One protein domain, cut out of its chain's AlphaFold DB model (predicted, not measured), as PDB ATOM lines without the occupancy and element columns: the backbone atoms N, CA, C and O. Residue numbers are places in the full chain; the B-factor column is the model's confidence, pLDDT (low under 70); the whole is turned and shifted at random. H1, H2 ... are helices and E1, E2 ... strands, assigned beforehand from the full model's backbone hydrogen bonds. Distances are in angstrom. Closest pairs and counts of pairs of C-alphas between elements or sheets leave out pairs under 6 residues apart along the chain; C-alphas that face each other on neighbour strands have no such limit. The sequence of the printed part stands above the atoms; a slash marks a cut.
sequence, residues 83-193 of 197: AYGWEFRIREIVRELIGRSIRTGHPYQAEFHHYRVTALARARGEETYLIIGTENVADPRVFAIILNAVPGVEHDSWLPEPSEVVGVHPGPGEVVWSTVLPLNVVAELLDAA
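AT A GLANCE: This is residues 83 to 193 of the 197 residues of an uncharacterized protein of Actinoplanes atraurantiacus (UniProt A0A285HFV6). A twisted four-stranded sheet has the long helix H1 and the short H2 side by side over one face, two layers in all, while H3 crosses H1 at one end. The long link of residues 148 to 173 loops past the edge strand E4, with residues 159 to 160 paired to it. The 111 printed residues hold three named helices and four named strands, in the order H1 E1 E2 E3 H2 E4 H3; the antiparallel sheet runs E1 E2 E3 E4, and the class is mixed. The whole is compact, radius of gyration of the C-alphas 12.8 A, spanning 35 by 32 by 26 A.

IN THESE COORDINATES: H1, residues 83 to 104, begins at C-alpha (253.052, 223.490, 185.195) and is 32.0 A long. E1 is residues 108 to 111, E2 116 to 124, 25.9 A, and E3 127 to 135, 26.3 A. H2 is residues 140 to 147, E4 174 to 181, 22.0 A, and H3 183 to 192, ending at C-alpha (241.247, 238.507, 197.091).

HOW THE PARTS SIT: E1, E2 and E3 form a meander, each strand the antiparallel neighbour of the one before; N 110 and O 117 are 2.9 A apart, N 120 and O 131 2.9 A. E4 is antiparallel to E3, with N 132 and O 177 at 2.8 A. H1 is on the sheet at a height of 9.4 A; its C-alpha 102 is 5.1 A from that of Ala 121 in E2. H2, on the same face, lies over E3 at 10.2 A. H1 touches H2 with residues 87 to 94 alone, at a steep tilt of 40 degrees, the closest C-alphas being Arg 91 and Ile 146, 6.5 A. H3 touches H1, closest C-alphas Gly 99 and Leu 189, 5.1 A, and only grazes the sheet. In H1, H2 and H3 every O i to N i+4 pair is within hydrogen-bond range.

THE WHOLE: The C-alphas of Ala 83 and Gly 125 are farthest apart, 39.3 A. The printed part has no cut. The link H2 to E4 is long; the others are tight. Residues 162 to 167, 170 and 172 have pLDDT under 70.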
ATOM      1  N   ALA A  83     253.605 224.174 184.027       87.88
ATOM      2  CA  ALA A  83     253.052 223.490 185.195       87.88
ATOM      3  C   ALA A  83     252.720 224.466 186.335       87.88
ATOM      4  O   ALA A  83     251.623 224.410 186.892       87.88
ATOM      5  N   TYR A  84     253.631 225.395 186.639       92.62
ATOM      6  CA  TYR A  84     253.424 226.435 187.645       92.62
ATOM      7  C   TYR A  84     252.278 227.372 187.258       92.62
ATOM      8  O   TYR A  84     251.426 227.683 188.085       92.62
ATOM      9  N   GLY A  85     252.222 227.814 185.998       91.50
ATOM     10  CA  GLY A  85     251.154 228.680 185.505       91.50
ATOM     11  C   GLY A  85     249.781 228.010 185.574       91.50
ATOM     12  O   GLY A  85     248.794 228.657 185.931       91.50
ATOM     13  N   TRP A  86     249.719 226.712 185.280       89.06
ATOM     14  CA  TRP A  86     248.507 225.911 185.417       89.06
ATOM     15  C   TRP A  86     248.084 225.737 186.885       89.06
ATOM     16  O   TRP A  86     246.929 226.009 187.211       89.06
ATOM     17  N   GLU A  87     249.012 225.377 187.777       92.31
ATOM     18  CA  GLU A  87     248.767 225.289 189.226       92.31
ATOM     19  C   GLU A  87     248.268 226.626 189.790       92.31
ATOM     20  O   GLU A  87     247.235 226.679 190.461       92.31
ATOM     21  N   PHE A  88     248.969 227.716 189.471       93.31
ATOM     22  CA  PHE A  88     248.610 229.071 189.878       93.31
ATOM     23  C   PHE A  88     247.193 229.428 189.417       93.31
ATOM     24  O   PHE A  88     246.386 229.907 190.210       93.31
ATOM     25  N   ARG A  89     246.850 229.126 188.157       92.06
ATOM     26  CA  ARG A  89     245.518 229.404 187.609       92.06
ATOM     27  C   ARG A  89     244.415 228.617 188.316       92.06
ATOM     28  O   ARG A  89     243.358 229.188 188.558       92.06
ATOM     29  N   ILE A  90     244.636 227.339 188.635       92.75
ATOM     30  CA  ILE A  90     243.653 226.545 189.390       92.75
ATOM     31  C   ILE A  90     243.423 227.172 190.761       92.75
ATOM     32  O   ILE A  90     242.272 227.358 191.147       92.75
ATOM     33  N   ARG A  91     244.497 227.524 191.478       93.94
ATOM     34  CA  ARG A  91     244.380 228.127 192.810       93.94
ATOM     35  C   ARG A  91     243.595 229.429 192.787       93.94
ATOM     36  O   ARG A  91     242.699 229.592 193.605       93.94
ATOM     37  N   GLU A  92     243.904 230.311 191.842       94.06
ATOM     38  CA  GLU A  92     243.185 231.576 191.645       94.06
ATOM     39  C   GLU A  92     241.688 231.334 191.415       94.06
ATOM     40  O   GLU A  92     240.863 231.889 192.134       94.06
ATOM     41  N   ILE A  93     241.336 230.439 190.480       94.75
ATOM     42  CA  ILE A  93     239.933 230.114 190.177       94.75
ATOM     43  C   ILE A  93     239.229 229.540 191.408       94.75
ATOM     44  O   ILE A  93     238.134 229.973 191.744       94.75
ATOM     45  N   VAL A  94     239.836 228.579 192.110       95.12
ATOM     46  CA  VAL A  94     239.218 227.964 193.296       95.12
ATOM     47  C   VAL A  94     238.990 229.004 194.392       95.12
ATOM     48  O   VAL A  94     237.896 229.060 194.952       95.12
ATOM     49  N   ARG A  95     239.976 229.863 194.672       95.69
ATOM     50  CA  ARG A  95     239.840 230.954 195.653       95.69
ATOM     51  C   ARG A  95     238.733 231.924 195.270       95.69
ATOM     52  O   ARG A  95     237.949 232.309 196.130       95.69
ATOM     53  N   GLU A  96     238.633 232.261 193.991       95.19
ATOM     54  CA  GLU A  96     237.571 233.112 193.467       95.19
ATOM     55  C   GLU A  96     236.183 232.481 193.665       95.19
ATOM     56  O   GLU A  96     235.280 233.149 194.172       95.19
ATOM     57  N   LEU A  97     236.008 231.193 193.338       95.56
ATOM     58  CA  LEU A  97     234.747 230.476 193.573       95.56
ATOM     59  C   LEU A  97     234.360 230.499 195.058       95.56
ATOM     60  O   LEU A  97     233.199 230.743 195.391       95.56
ATOM     61  N   ILE A  98     235.330 230.269 195.949       95.62
ATOM     62  CA  ILE A  98     235.105 230.285 197.397       95.62
ATOM     63  C   ILE A  98     234.728 231.690 197.866       95.62
ATOM     64  O   ILE A  98     233.725 231.837 198.559       95.62
ATOM     65  N   GLY A  99     235.483 232.720 197.479       95.12
ATOM     66  CA  GLY A  99     235.217 234.106 197.866       95.12
ATOM     67  C   GLY A  99     233.822 234.566 197.441       95.12
ATOM     68  O   GLY A  99     233.075 235.108 198.257       95.12
ATOM     69  N   ARG A 100     233.412 234.255 196.203       94.75
ATOM     70  CA  ARG A 100     232.039 234.504 195.726       94.75
ATOM     71  C   ARG A 100     231.004 233.755 196.564       94.75
ATOM     72  O   ARG A 100     229.999 234.336 196.969       94.75
ATOM     73  N   SER A 101     231.269 232.487 196.880       94.81
ATOM     74  CA  SER A 101     230.371 231.673 197.697       94.81
ATOM     75  C   SER A 101     230.235 232.182 199.134       94.81
ATOM     76  O   SER A 101     229.129 232.203 199.661       94.81
ATOM     77  N   ILE A 102     231.316 232.668 199.753       94.00
ATOM     78  CA  ILE A 102     231.275 233.287 201.088       94.00
ATOM     79  C   ILE A 102     230.342 234.505 201.077       94.00
ATOM     80  O   ILE A 102     229.566 234.685 202.015       94.00
ATOM     81  N   ARG A 103     230.390 235.330 200.021       91.44
ATOM     82  CA  ARG A 103     229.567 236.548 199.917       91.44
ATOM     83  C   ARG A 103     228.084 236.254 199.741       91.44
ATOM     84  O   ARG A 103     227.262 236.923 200.360       91.44
ATOM     85  N   THR A 104     227.738 235.301 198.880       91.56
ATOM     86  CA  THR A 104     226.337 235.088 198.474       91.56
ATOM     87  C   THR A 104     225.680 233.877 199.131       91.56
ATOM     88  O   THR A 104     224.458 233.761 199.126       91.56
ATOM     89  N   GLY A 105     226.466 232.964 199.706       90.00
ATOM     90  CA  GLY A 105     225.993 231.694 200.261       90.00
ATOM     91  C   GLY A 105     225.543 230.675 199.206       90.00
ATOM     92  O   GLY A 105     224.907 229.675 199.557       90.00
ATOM     93  N   HIS A 106     225.835 230.920 197.923       91.50
ATOM     94  CA  HIS A 106     225.476 230.051 196.800       91.50
ATOM     95  C   HIS A 106     226.669 229.232 196.291       91.50
ATOM     96  O   HIS A 106     227.814 229.670 196.420       91.50
ATOM     97  N   PRO A 107     226.429 228.044 195.707       92.12
ATOM     98  CA  PRO A 107     227.491 227.268 195.082       92.12
ATOM     99  C   PRO A 107     227.946 227.935 193.778       92.12
ATOM    100  O   PRO A 107     227.116 228.319 192.953       92.12
ATOM    101  N   TYR A 108     229.259 228.012 193.566       93.81
ATOM    102  CA  TYR A 108     229.855 228.453 192.300       93.81
ATOM    103  C   TYR A 108     230.678 227.334 191.683       93.81
ATOM    104  O   TYR A 108     231.282 226.528 192.391       93.81
ATOM    105  N   GLN A 109     230.713 227.296 190.352       93.50
ATOM    106  CA  GLN A 109     231.363 226.235 189.593       93.50
ATOM    107  C   GLN A 109     232.307 226.799 188.535       93.50
ATOM    108  O   GLN A 109     232.011 227.816 187.909       93.50
ATOM    109  N   ALA A 110     233.415 226.098 188.308       93.44
ATOM    110  CA  ALA A 110     234.286 226.305 187.159       93.44
ATOM    111  C   ALA A 110     234.489 224.990 186.404       93.44
ATOM    112  O   ALA A 110     234.751 223.939 186.999       93.44
ATOM    113  N   GLU A 111     234.397 225.069 185.079       91.69
ATOM    114  CA  GLU A 111     234.670 223.957 184.178       91.69
ATOM    115  C   GLU A 111     236.082 224.079 183.607       91.69
ATOM    116  O   GLU A 111     236.459 225.080 182.993       91.69
ATOM    117  N   PHE A 112     236.865 223.026 183.800       86.19
ATOM    118  CA  PHE A 112     238.130 222.799 183.123       86.19
ATOM    119  C   PHE A 112     237.905 221.765 182.016       86.19
ATOM    120  O   PHE A 112     236.907 221.052 182.008       86.19
ATOM    121  N   HIS A 113     238.852 221.629 181.082       80.81
ATOM    122  CA  HIS A 113     238.694 220.760 179.905       80.81
ATOM    123  C   HIS A 113     238.197 219.331 180.191       80.81
ATOM    124  O   HIS A 113     237.535 218.746 179.336       80.81
ATOM    125  N   HIS A 114     238.540 218.758 181.346       83.19
ATOM    126  CA  HIS A 114     238.208 217.373 181.691       83.19
ATOM    127  C   HIS A 114     237.562 217.204 183.064       83.19
ATOM    128  O   HIS A 114     237.218 216.083 183.418       83.19
ATOM    129  N   TYR A 115     237.422 218.274 183.842       88.00
ATOM    130  CA  TYR A 115     236.926 218.184 185.209       88.00
ATOM    131  C   TYR A 115     236.214 219.465 185.618       88.00
ATOM    132  O   TYR A 115     236.466 220.539 185.069       88.00
ATOM    133  N   ARG A 116     235.335 219.346 186.604       91.25
ATOM    134  CA  ARG A 116     234.572 220.461 187.162       91.25
ATOM    135  C   ARG A 116     234.879 220.596 188.642       91.25
ATOM    136  O   ARG A 116     235.052 219.590 189.331       91.25
ATOM    137  N   VAL A 117     234.959 221.837 189.109       93.31
ATOM    138  CA  VAL A 117     235.134 222.162 190.527       93.31
ATOM    139  C   VAL A 117     233.967 223.023 190.979       93.31
ATOM    140  O   VAL A 117     233.651 224.020 190.331       93.31
ATOM    141  N   THR A 118     233.352 222.640 192.093       93.62
ATOM    142  CA  THR A 118     232.281 223.371 192.772       93.62
ATOM    143  C   THR A 118     232.787 223.826 194.133       93.62
ATOM    144  O   THR A 118     233.354 223.014 194.859       93.62
ATOM    145  N   ALA A 119     232.548 225.080 194.510       94.88
ATOM    146  CA  ALA A 119     232.777 225.569 195.866       94.88
ATOM    147  C   ALA A 119     231.473 226.090 196.480       94.88
ATOM    148  O   ALA A 119     230.747 226.855 195.841       94.88
ATOM    149  N   LEU A 120     231.196 225.688 197.720       94.69
ATOM    150  CA  LEU A 120     230.097 226.201 198.535       94.69
ATOM    151  C   LEU A 120     230.604 226.529 199.941       94.69
ATOM    152  O   LEU A 120     230.963 225.628 200.694       94.69
ATOM    153  N   ALA A 121     230.597 227.804 200.310       93.88
ATOM    154  CA  ALA A 121     230.855 228.272 201.660       93.88
ATOM    155  C   ALA A 121     229.539 228.663 202.343       93.88
ATOM    156  O   ALA A 121     228.689 229.341 201.764       93.88
ATOM    157  N   ARG A 122     229.363 228.238 203.595       88.81
ATOM    158  CA  ARG A 122     228.182 228.560 204.396       88.81
ATOM    159  C   ARG A 122     228.567 228.871 205.834       88.81
ATOM    160  O   ARG A 122     229.171 228.048 206.518       88.81
ATOM    161  N   ALA A 123     228.129 230.027 206.316       86.06
ATOM    162  CA  ALA A 123     228.208 230.366 207.729       86.06
ATOM    163  C   ALA A 123     227.207 229.531 208.550       86.06
ATOM    164  O   ALA A 123     226.023 229.435 208.206       86.06
ATOM    165  N   ARG A 124     227.673 228.940 209.650       81.94
ATOM    166  CA  ARG A 124     226.865 228.234 210.647       81.94
ATOM    167  C   ARG A 124     227.338 228.632 212.045       81.94
ATOM    168  O   ARG A 124     228.287 228.071 212.577       81.94
ATOM    169  N   GLY A 125     226.636 229.587 212.653       81.88
ATOM    170  CA  GLY A 125     227.065 230.160 213.928       81.88
ATOM    171  C   GLY A 125     228.340 230.978 213.741       81.88
ATOM    172  O   GLY A 125     228.360 231.881 212.909       81.88
ATOM    173  N   GLU A 126     229.384 230.651 214.500       79.75
ATOM    174  CA  GLU A 126     230.693 231.321 214.431       79.75
ATOM    175  C   GLU A 126     231.641 230.694 213.392       79.75
ATOM    176  O   GLU A 126     232.717 231.227 213.131       79.75
ATOM    177  N   GLU A 127     231.244 229.579 212.774       87.00
ATOM    178  CA  GLU A 127     232.073 228.816 211.842       87.00
ATOM    179  C   GLU A 127     231.608 229.003 210.395       87.00
ATOM    180  O   GLU A 127     230.411 229.078 210.112       87.00
ATOM    181  N   THR A 128     232.552 229.024 209.453       91.88
ATOM    182  CA  THR A 128     232.248 228.965 208.016       91.88
ATOM    183  C   THR A 128     232.647 227.602 207.480       91.88
ATOM    184  O   THR A 128     233.827 227.276 207.427       91.88
ATOM    185  N   TYR A 129     231.668 226.802 207.074       92.50
ATOM    186  CA  TYR A 129     231.905 225.501 206.454       92.50
ATOM    187  C   TYR A 129     232.146 225.694 204.963       92.50
ATOM    188  O   TYR A 129     231.325 226.318 204.288       92.50
ATOM    189  N   LEU A 130     233.246 225.149 204.455       94.62
ATOM    190  CA  LEU A 130     233.546 225.090 203.032       94.62
ATOM    191  C   LEU A 130     233.352 223.666 202.528       94.62
ATOM    192  O   LEU A 130     233.844 222.717 203.129       94.62
ATOM    193  N   ILE A 131     232.680 223.547 201.391       93.88
ATOM    194  CA  ILE A 131     232.491 222.318 200.633       93.88
ATOM    195  C   ILE A 131     233.140 222.509 199.263       93.88
ATOM    196  O   ILE A 131     232.860 223.494 198.575       93.88
ATOM    197  N   ILE A 132     233.975 221.556 198.861       93.44
ATOM    198  CA  ILE A 132     234.574 221.466 197.532       93.44
ATOM    199  C   ILE A 132     234.105 220.173 196.867       93.44
ATOM    200  O   ILE A 132     234.427 219.076 197.321       93.44
ATOM    201  N   GLY A 133     233.347 220.309 195.782       91.19
ATOM    202  CA  GLY A 133     232.967 219.208 194.899       91.19
ATOM    203  C   GLY A 133     233.912 219.132 193.707       91.19
ATOM    204  O   GLY A 133     234.243 220.157 193.108       91.19
ATOM    205  N   THR A 134     234.354 217.929 193.355       90.12
ATOM    206  CA  THR A 134     235.193 217.688 192.176       90.12
ATOM    207  C   THR A 134     234.637 216.546 191.346       90.12
ATOM    208  O   THR A 134     234.403 215.456 191.859       90.12
ATOM    209  N   GLU A 135     234.454 216.781 190.052       89.12
ATOM    210  CA  GLU A 135     233.908 215.795 189.120       89.12
ATOM    211  C   GLU A 135     234.918 215.493 188.014       89.12
ATOM    212  O   GLU A 135     235.547 216.410 187.482       89.12
ATOM    213  N   ASN A 136     235.052 214.214 187.644       85.12
ATOM    214  CA  ASN A 136     235.941 213.735 186.575       85.12
ATOM    215  C   ASN A 136     237.434 214.075 186.783       85.12
ATOM    216  O   ASN A 136     238.228 214.080 185.839       85.12
ATOM    217  N   VAL A 137     237.855 214.313 188.030       80.81
ATOM    218  CA  VAL A 137     239.272 214.488 188.373       80.81
ATOM    219  C   VAL A 137     239.952 213.119 188.449       80.81
ATOM    220  O   VAL A 137     239.872 212.422 189.454       80.81
ATOM    221  N   ALA A 138     240.631 212.727 187.368       76.06
ATOM    222  CA  ALA A 138     241.342 211.447 187.292       76.06
ATOM    223  C   ALA A 138     242.764 211.486 187.889       76.06
ATOM    224  O   ALA A 138     243.269 210.457 188.335       76.06
ATOM    225  N   ASP A 139     243.426 212.650 187.882       84.31
ATOM    226  CA  ASP A 139     244.784 212.806 188.418       84.31
ATOM    227  C   ASP A 139     244.734 213.292 189.881       84.31
ATOM    228  O   ASP A 139     244.300 214.423 190.130       84.31
ATOM    229  N   PRO A 140     245.216 212.500 190.861       85.25
ATOM    230  CA  PRO A 140     245.218 212.892 192.273       85.25
ATOM    231  C   PRO A 140     246.046 214.157 192.558       85.25
ATOM    232  O   PRO A 140     245.845 214.808 193.581       85.25
ATOM    233  N   ARG A 141     246.962 214.549 191.663       88.69
ATOM    234  CA  ARG A 141     247.727 215.798 191.795       88.69
ATOM    235  C   ARG A 141     246.853 217.023 191.562       88.69
ATOM    236  O   ARG A 141     246.999 218.002 192.283       88.69
ATOM    237  N   VAL A 142     245.932 216.960 190.598       88.19
ATOM    238  CA  VAL A 142     244.941 218.025 190.357       88.19
ATOM    239  C   VAL A 142     244.093 218.203 191.611       88.19
ATOM    240  O   VAL A 142     243.898 219.320 192.081       88.19
ATOM    241  N   PHE A 143     243.646 217.082 192.178       88.56
ATOM    242  CA  PHE A 143     242.857 217.057 193.398       88.56
ATOM    243  C   PHE A 143     243.593 217.736 194.570       88.56
ATOM    244  O   PHE A 143     243.049 218.632 195.214       88.56
ATOM    245  N   ALA A 144     244.869 217.396 194.777       90.19
ATOM    246  CA  ALA A 144     245.706 218.043 195.784       90.19
ATOM    247  C   ALA A 144     245.887 219.551 195.528       90.19
ATOM    248  O   ALA A 144     245.822 220.336 196.467       90.19
ATOM    249  N   ILE A 145     246.078 219.981 194.274       92.94
ATOM    250  CA  ILE A 145     246.186 221.410 193.928       92.94
ATOM    251  C   ILE A 145     244.901 222.165 194.290       92.94
ATOM    252  O   ILE A 145     244.992 223.277 194.810       92.94
ATOM    253  N   ILE A 146     243.729 221.568 194.039       93.38
ATOM    254  CA  ILE A 146     242.421 222.161 194.351       93.38
ATOM    255  C   ILE A 146     242.262 222.352 195.862       93.38
ATOM    256  O   ILE A 146     241.979 223.465 196.297       93.38
ATOM    257  N   LEU A 147     242.482 221.308 196.669       92.81
ATOM    258  CA  LEU A 147     242.355 221.431 198.127       92.81
ATOM    259  C   LEU A 147     243.397 222.396 198.712       92.81
ATOM    260  O   LEU A 147     243.075 223.229 199.558       92.81
ATOM    261  N   ASN A 148     244.626 222.359 198.191       93.06
ATOM    262  CA  ASN A 148     245.721 223.240 198.611       93.06
ATOM    263  C   ASN A 148     245.583 224.674 198.083       93.06
ATOM    264  O   ASN A 148     246.465 225.504 198.309       93.06
ATOM    265  N   ALA A 149     244.520 224.979 197.337       93.69
ATOM    266  CA  ALA A 149     244.220 226.347 196.956       93.69
ATOM    267  C   ALA A 149     243.779 227.178 198.163       93.69
ATOM    268  O   ALA A 149     244.020 228.384 198.170       93.69
ATOM    269  N   VAL A 150     243.174 226.561 199.180       93.38
ATOM    270  CA  VAL A 150     242.655 227.273 200.351       93.38
ATOM    271  C   VAL A 150     243.811 227.625 201.297       93.38
ATOM    272  O   VAL A 150     244.459 226.719 201.821       93.38
ATOM    273  N   PRO A 151     244.123 228.918 201.503       88.81
ATOM    274  CA  PRO A 151     245.212 229.306 202.389       88.81
ATOM    275  C   PRO A 151     244.868 228.962 203.843       88.81
ATOM    276  O   PRO A 151     243.714 229.053 204.248       88.81
ATOM    277  N   GLY A 152     245.866 228.565 204.634       88.38
ATOM    278  CA  GLY A 152     245.715 228.376 206.082       88.38
ATOM    279  C   GLY A 152     244.835 227.202 206.532       88.38
ATOM    280  O   GLY A 152     244.530 227.120 207.718       88.38
ATOM    281  N   VAL A 153     244.431 226.306 205.624       91.69
ATOM    282  CA  VAL A 153     243.749 225.047 205.957       91.69
ATOM    283  C   VAL A 153     244.746 223.897 205.859       91.69
ATOM    284  O   VAL A 153     245.340 223.673 204.803       91.69
ATOM    285  N   GLU A 154     244.924 223.165 206.957       89.88
ATOM    286  CA  GLU A 154     245.815 222.005 207.011       89.88
ATOM    287  C   GLU A 154     245.266 220.836 206.181       89.88
ATOM    288  O   GLU A 154     244.054 220.634 206.061       89.88
ATOM    289  N   HIS A 155     246.162 220.033 205.603       86.06
ATOM    290  CA  HIS A 155     245.774 218.933 204.711       86.06
ATOM    291  C   HIS A 155     244.891 217.878 205.394       86.06
ATOM    292  O   HIS A 155     244.040 217.280 204.741       86.06
ATOM    293  N   ASP A 156     245.091 217.650 206.690       89.00
ATOM    294  CA  ASP A 156     244.355 216.674 207.500       89.00
ATOM    295  C   ASP A 156     242.983 217.174 207.978       89.00
ATOM    296  O   ASP A 156     242.184 216.387 208.484       89.00
ATOM    297  N   SER A 157     242.690 218.463 207.788       90.69
ATOM    298  CA  SER A 157     241.412 219.078 208.160       90.69
ATOM    299  C   SER A 157     240.317 218.844 207.117       90.69
ATOM    300  O   SER A 157     239.148 219.126 207.372       90.69
ATOM    301  N   TRP A 158     240.683 218.336 205.937       92.62
ATOM    302  CA  TRP A 158     239.740 217.976 204.888       92.62
ATOM    303  C   TRP A 158     239.106 216.616 205.166       92.62
ATOM    304  O   TRP A 158     239.790 215.595 205.244       92.62
ATOM    305  N   LEU A 159     237.779 216.595 205.251       91.00
ATOM    306  CA  LEU A 159     237.000 215.380 205.450       91.00
ATOM    307  C   LEU A 159     236.252 215.021 204.162       91.00
ATOM    308  O   LEU A 159     235.631 215.897 203.559       91.00
ATOM    309  N   PRO A 160     236.296 213.756 203.713       87.94
ATOM    310  CA  PRO A 160     235.456 213.321 202.610       87.94
ATOM    311  C   PRO A 160     234.001 213.279 203.084       87.94
ATOM    312  O   PRO A 160     233.699 212.688 204.123       87.94
ATOM    313  N   GLU A 161     233.096 213.871 202.311       83.12
ATOM    314  CA  GLU A 161     231.663 213.861 202.600       83.12
ATOM    315  C   GLU A 161     231.005 212.694 201.849       83.12
ATOM    316  O   GLU A 161     230.950 212.702 200.616       83.12
ATOM    317  N   PRO A 162     230.524 211.651 202.555       63.28
ATOM    318  CA  PRO A 162     230.048 210.420 201.927       63.28
ATOM    319  C   PRO A 162     228.642 210.537 201.311       63.28
ATOM    320  O   PRO A 162     228.151 209.563 200.739       63.28
ATOM    321  N   SER A 163     227.966 211.682 201.447       66.25
ATOM    322  CA  SER A 163     226.583 211.887 200.997       66.25
ATOM    323  C   SER A 163     226.310 213.333 200.575       66.25
ATOM    324  O   SER A 163     227.161 214.204 200.729       66.25
ATOM    325  N   GLU A 164     225.102 213.593 200.063       66.69
ATOM    326  CA  GLU A 164     224.626 214.943 199.746       66.69
ATOM    327  C   GLU A 164     224.849 215.911 200.914       66.69
ATOM    328  O   GLU A 164     224.454 215.645 202.053       66.69
ATOM    329  N   VAL A 165     225.449 217.060 200.609       67.75
ATOM    330  CA  VAL A 165     225.591 218.170 201.550       67.75
ATOM    331  C   VAL A 165     224.667 219.279 201.076       67.75
ATOM    332  O   VAL A 165     224.582 219.553 199.886       67.75
ATOM    333  N   VAL A 166     223.936 219.927 201.983       66.19
ATOM    334  CA  VAL A 166     222.875 220.885 201.628       66.19
ATOM    335  C   VAL A 166     223.361 221.953 200.631       66.19
ATOM    336  O   VAL A 166     224.053 222.892 201.022       66.19
ATOM    337  N   GLY A 167     222.913 221.863 199.374       65.12
ATOM    338  CA  GLY A 167     223.281 222.778 198.282       65.12
ATOM    339  C   GLY A 167     224.267 222.201 197.254       65.12
ATOM    340  O   GLY A 167     224.469 222.824 196.216       65.12
ATOM    341  N   VAL A 168     224.822 221.013 197.503       70.69
ATOM    342  CA  VAL A 168     225.664 220.233 196.586       70.69
ATOM    343  C   VAL A 168     225.052 218.839 196.438       70.69
ATOM    344  O   VAL A 168     224.889 218.118 197.421       70.69
ATOM    345  N   HIS A 169     224.714 218.461 195.206       76.06
ATOM    346  CA  HIS A 169     224.130 217.158 194.879       76.06
ATOM    347  C   HIS A 169     225.154 216.378 194.048       76.06
ATOM    348  O   HIS A 169     225.233 216.626 192.842       76.06
ATOM    349  N   PRO A 170     225.969 215.505 194.671       69.69
ATOM    350  CA  PRO A 170     227.083 214.874 193.984       69.69
ATOM    351  C   PRO A 170     226.589 213.966 192.859       69.69
ATOM    352  O   PRO A 170     225.768 213.072 193.082       69.69
ATOM    353  N   GLY A 171     227.094 214.182 191.648       71.75
ATOM    354  CA  GLY A 171     226.868 213.276 190.526       71.75
ATOM    355  C   GLY A 171     227.651 211.960 190.666       71.75
ATOM    356  O   GLY A 171     228.582 211.853 191.468       71.75
ATOM    357  N   PRO A 172     227.332 210.923 189.870       69.81
ATOM    358  CA  PRO A 172     228.151 209.715 189.804       69.81
ATOM    359  C   PRO A 172     229.606 210.042 189.428       69.81
ATOM    360  O   PRO A 172     229.858 210.618 188.374       69.81
ATOM    361  N   GLY A 173     230.563 209.644 190.272       72.88
ATOM    362  CA  GLY A 173     231.988 209.942 190.072       72.88
ATOM    363  C   GLY A 173     232.437 211.313 190.594       72.88
ATOM    364  O   GLY A 173     233.600 211.672 190.413       72.88
ATOM    365  N   GLU A 174     231.547 212.060 191.251       81.62
ATOM    366  CA  GLU A 174     231.895 213.271 191.990       81.62
ATOM    367  C   GLU A 174     232.389 212.921 193.397       81.62
ATOM    368  O   GLU A 174     231.818 212.073 194.086       81.62
ATOM    369  N   VAL A 175     233.465 213.580 193.824       86.50
ATOM    370  CA  VAL A 175     234.001 213.472 195.182       86.50
ATOM    371  C   VAL A 175     233.846 214.819 195.867       86.50
ATOM    372  O   VAL A 175     234.297 215.841 195.341       86.50
ATOM    373  N   VAL A 176     233.227 214.806 197.046       90.06
ATOM    374  CA  VAL A 176     232.983 215.998 197.857       90.06
ATOM    375  C   VAL A 176     233.838 215.965 199.111       90.06
ATOM    376  O   VAL A 176     233.956 214.937 199.776       90.06
ATOM    377  N   TRP A 177     234.427 217.112 199.420       91.81
ATOM    378  CA  TRP A 177     235.248 217.334 200.599       91.81
ATOM    379  C   TRP A 177     234.745 218.544 201.356       91.81
ATOM    380  O   TRP A 177     234.297 219.515 200.743       91.81
ATOM    381  N   SER A 178     234.849 218.503 202.675       92.44
ATOM    382  CA  SER A 178     234.482 219.613 203.537       92.44
ATOM    383  C   SER A 178     235.587 219.958 204.524       92.44
ATOM    384  O   SER A 178     236.452 219.141 204.845       92.44
ATOM    385  N   THR A 179     235.574 221.208 204.973       94.50
ATOM    386  CA  THR A 179     236.444 221.721 206.030       94.50
ATOM    387  C   THR A 179     235.796 222.940 206.689       94.50
ATOM    388  O   THR A 179     234.830 223.506 206.165       94.50
ATOM    389  N   VAL A 180     236.327 223.366 207.832       93.56
ATOM    390  CA  VAL A 180     235.948 224.621 208.489       93.56
ATOM    391  C   VAL A 180     237.002 225.675 208.171       93.56
ATOM    392  O   VAL A 180     238.191 225.466 208.399       93.56
ATOM    393  N   LEU A 181     236.569 226.818 207.643       93.94
ATOM    394  CA  LEU A 181     237.441 227.947 207.345       93.94
ATOM    395  C   LEU A 181     237.705 228.780 208.604       93.94
ATOM    396  O   LEU A 181     236.754 229.284 209.213       93.94
ATOM    397  N   PRO A 182     238.981 229.012 208.958       92.06
ATOM    398  CA  PRO A 182     239.349 230.006 209.957       92.06
ATOM    399  C   PRO A 182     238.895 231.416 209.546       92.06
ATOM    400  O   PRO A 182     238.943 231.779 208.370       92.06
ATOM    401  N   LEU A 183     238.514 232.257 210.511       89.88
ATOM    402  CA  LEU A 183     237.994 233.603 210.226       89.88
ATOM    403  C   LEU A 183     238.996 234.491 209.462       89.88
ATOM    404  O   LEU A 183     238.601 235.267 208.594       89.88
ATOM    405  N   ASN A 184     240.295 234.361 209.743       91.06
ATOM    406  CA  ASN A 184     241.344 235.080 209.014       91.06
ATOM    407  C   ASN A 184     241.441 234.641 207.543       91.06
ATOM    408  O   ASN A 184     241.710 235.471 206.682       91.06
ATOM    409  N   VAL A 185     241.183 233.363 207.255       92.75
ATOM    410  CA  VAL A 185     241.160 232.819 205.889       92.75
ATOM    411  C   VAL A 185     239.930 233.318 205.135       92.75
ATOM    412  O   VAL A 185     240.031 233.689 203.970       92.75
ATOM    413  N   VAL A 186     238.775 233.389 205.806       92.56
ATOM    414  CA  VAL A 186     237.552 233.984 205.240       92.56
ATOM    415  C   VAL A 186     237.800 235.436 204.820       92.56
ATOM    416  O   VAL A 186     237.442 235.808 203.705       92.56
ATOM    417  N   ALA A 187     238.444 236.237 205.676       90.88
ATOM    418  CA  ALA A 187     238.798 237.620 205.355       90.88
ATOM    419  C   ALA A 187     239.754 237.712 204.150       90.88
ATOM    420  O   ALA A 187     239.475 238.453 203.213       90.88
ATOM    421  N   GLU A 188     240.818 236.900 204.117       92.38
ATOM    422  CA  GLU A 188     241.766 236.858 202.990       92.38
ATOM    423  C   GLU A 188     241.076 236.510 201.659       92.38
ATOM    424  O   GLU A 188     241.333 237.136 200.631       92.38
ATOM    425  N   LEU A 189     240.170 235.528 201.668       92.44
ATOM    426  CA  LEU A 189     239.431 235.103 200.476       92.44
ATOM    427  C   LEU A 189     238.423 236.157 199.999       92.44
ATOM    428  O   LEU A 189     238.172 236.262 198.798       92.44
ATOM    429  N   LEU A 190     237.850 236.935 200.920       90.25
ATOM    430  CA  LEU A 190     236.968 238.052 200.587       90.25
ATOM    431  C   LEU A 190     237.730 239.228 199.972       90.25
ATOM    432  O   LEU A 190     237.222 239.800 199.007       90.25
ATOM    433  N   ASP A 191     238.923 239.538 200.486       86.12
ATOM    434  CA  ASP A 191     239.799 240.604 199.978       86.12
ATOM    435  C   ASP A 191     240.399 240.262 198.602       86.12
ATOM    436  O   ASP A 191     240.634 241.145 197.779       86.12
ATOM    437  N   ALA A 192     240.662 238.976 198.346       81.56
ATOM    438  CA  ALA A 192     241.247 238.507 197.091       81.56
ATOM    439  C   ALA A 192     240.226 238.345 195.952       81.56
ATOM    440  O   ALA A 192     240.611 238.338 194.780       81.56
ATOM    441  N   ALA A 193     238.941 238.174 196.265       73.25
ATOM    442  CA  ALA A 193     237.924 237.978 195.243       73.25
ATOM    443  C   ALA A 193     237.564 239.318 194.565       73.25
ATOM    444  O   ALA A 193     237.348 240.314 195.253       73.25
TER     445      ALA A 193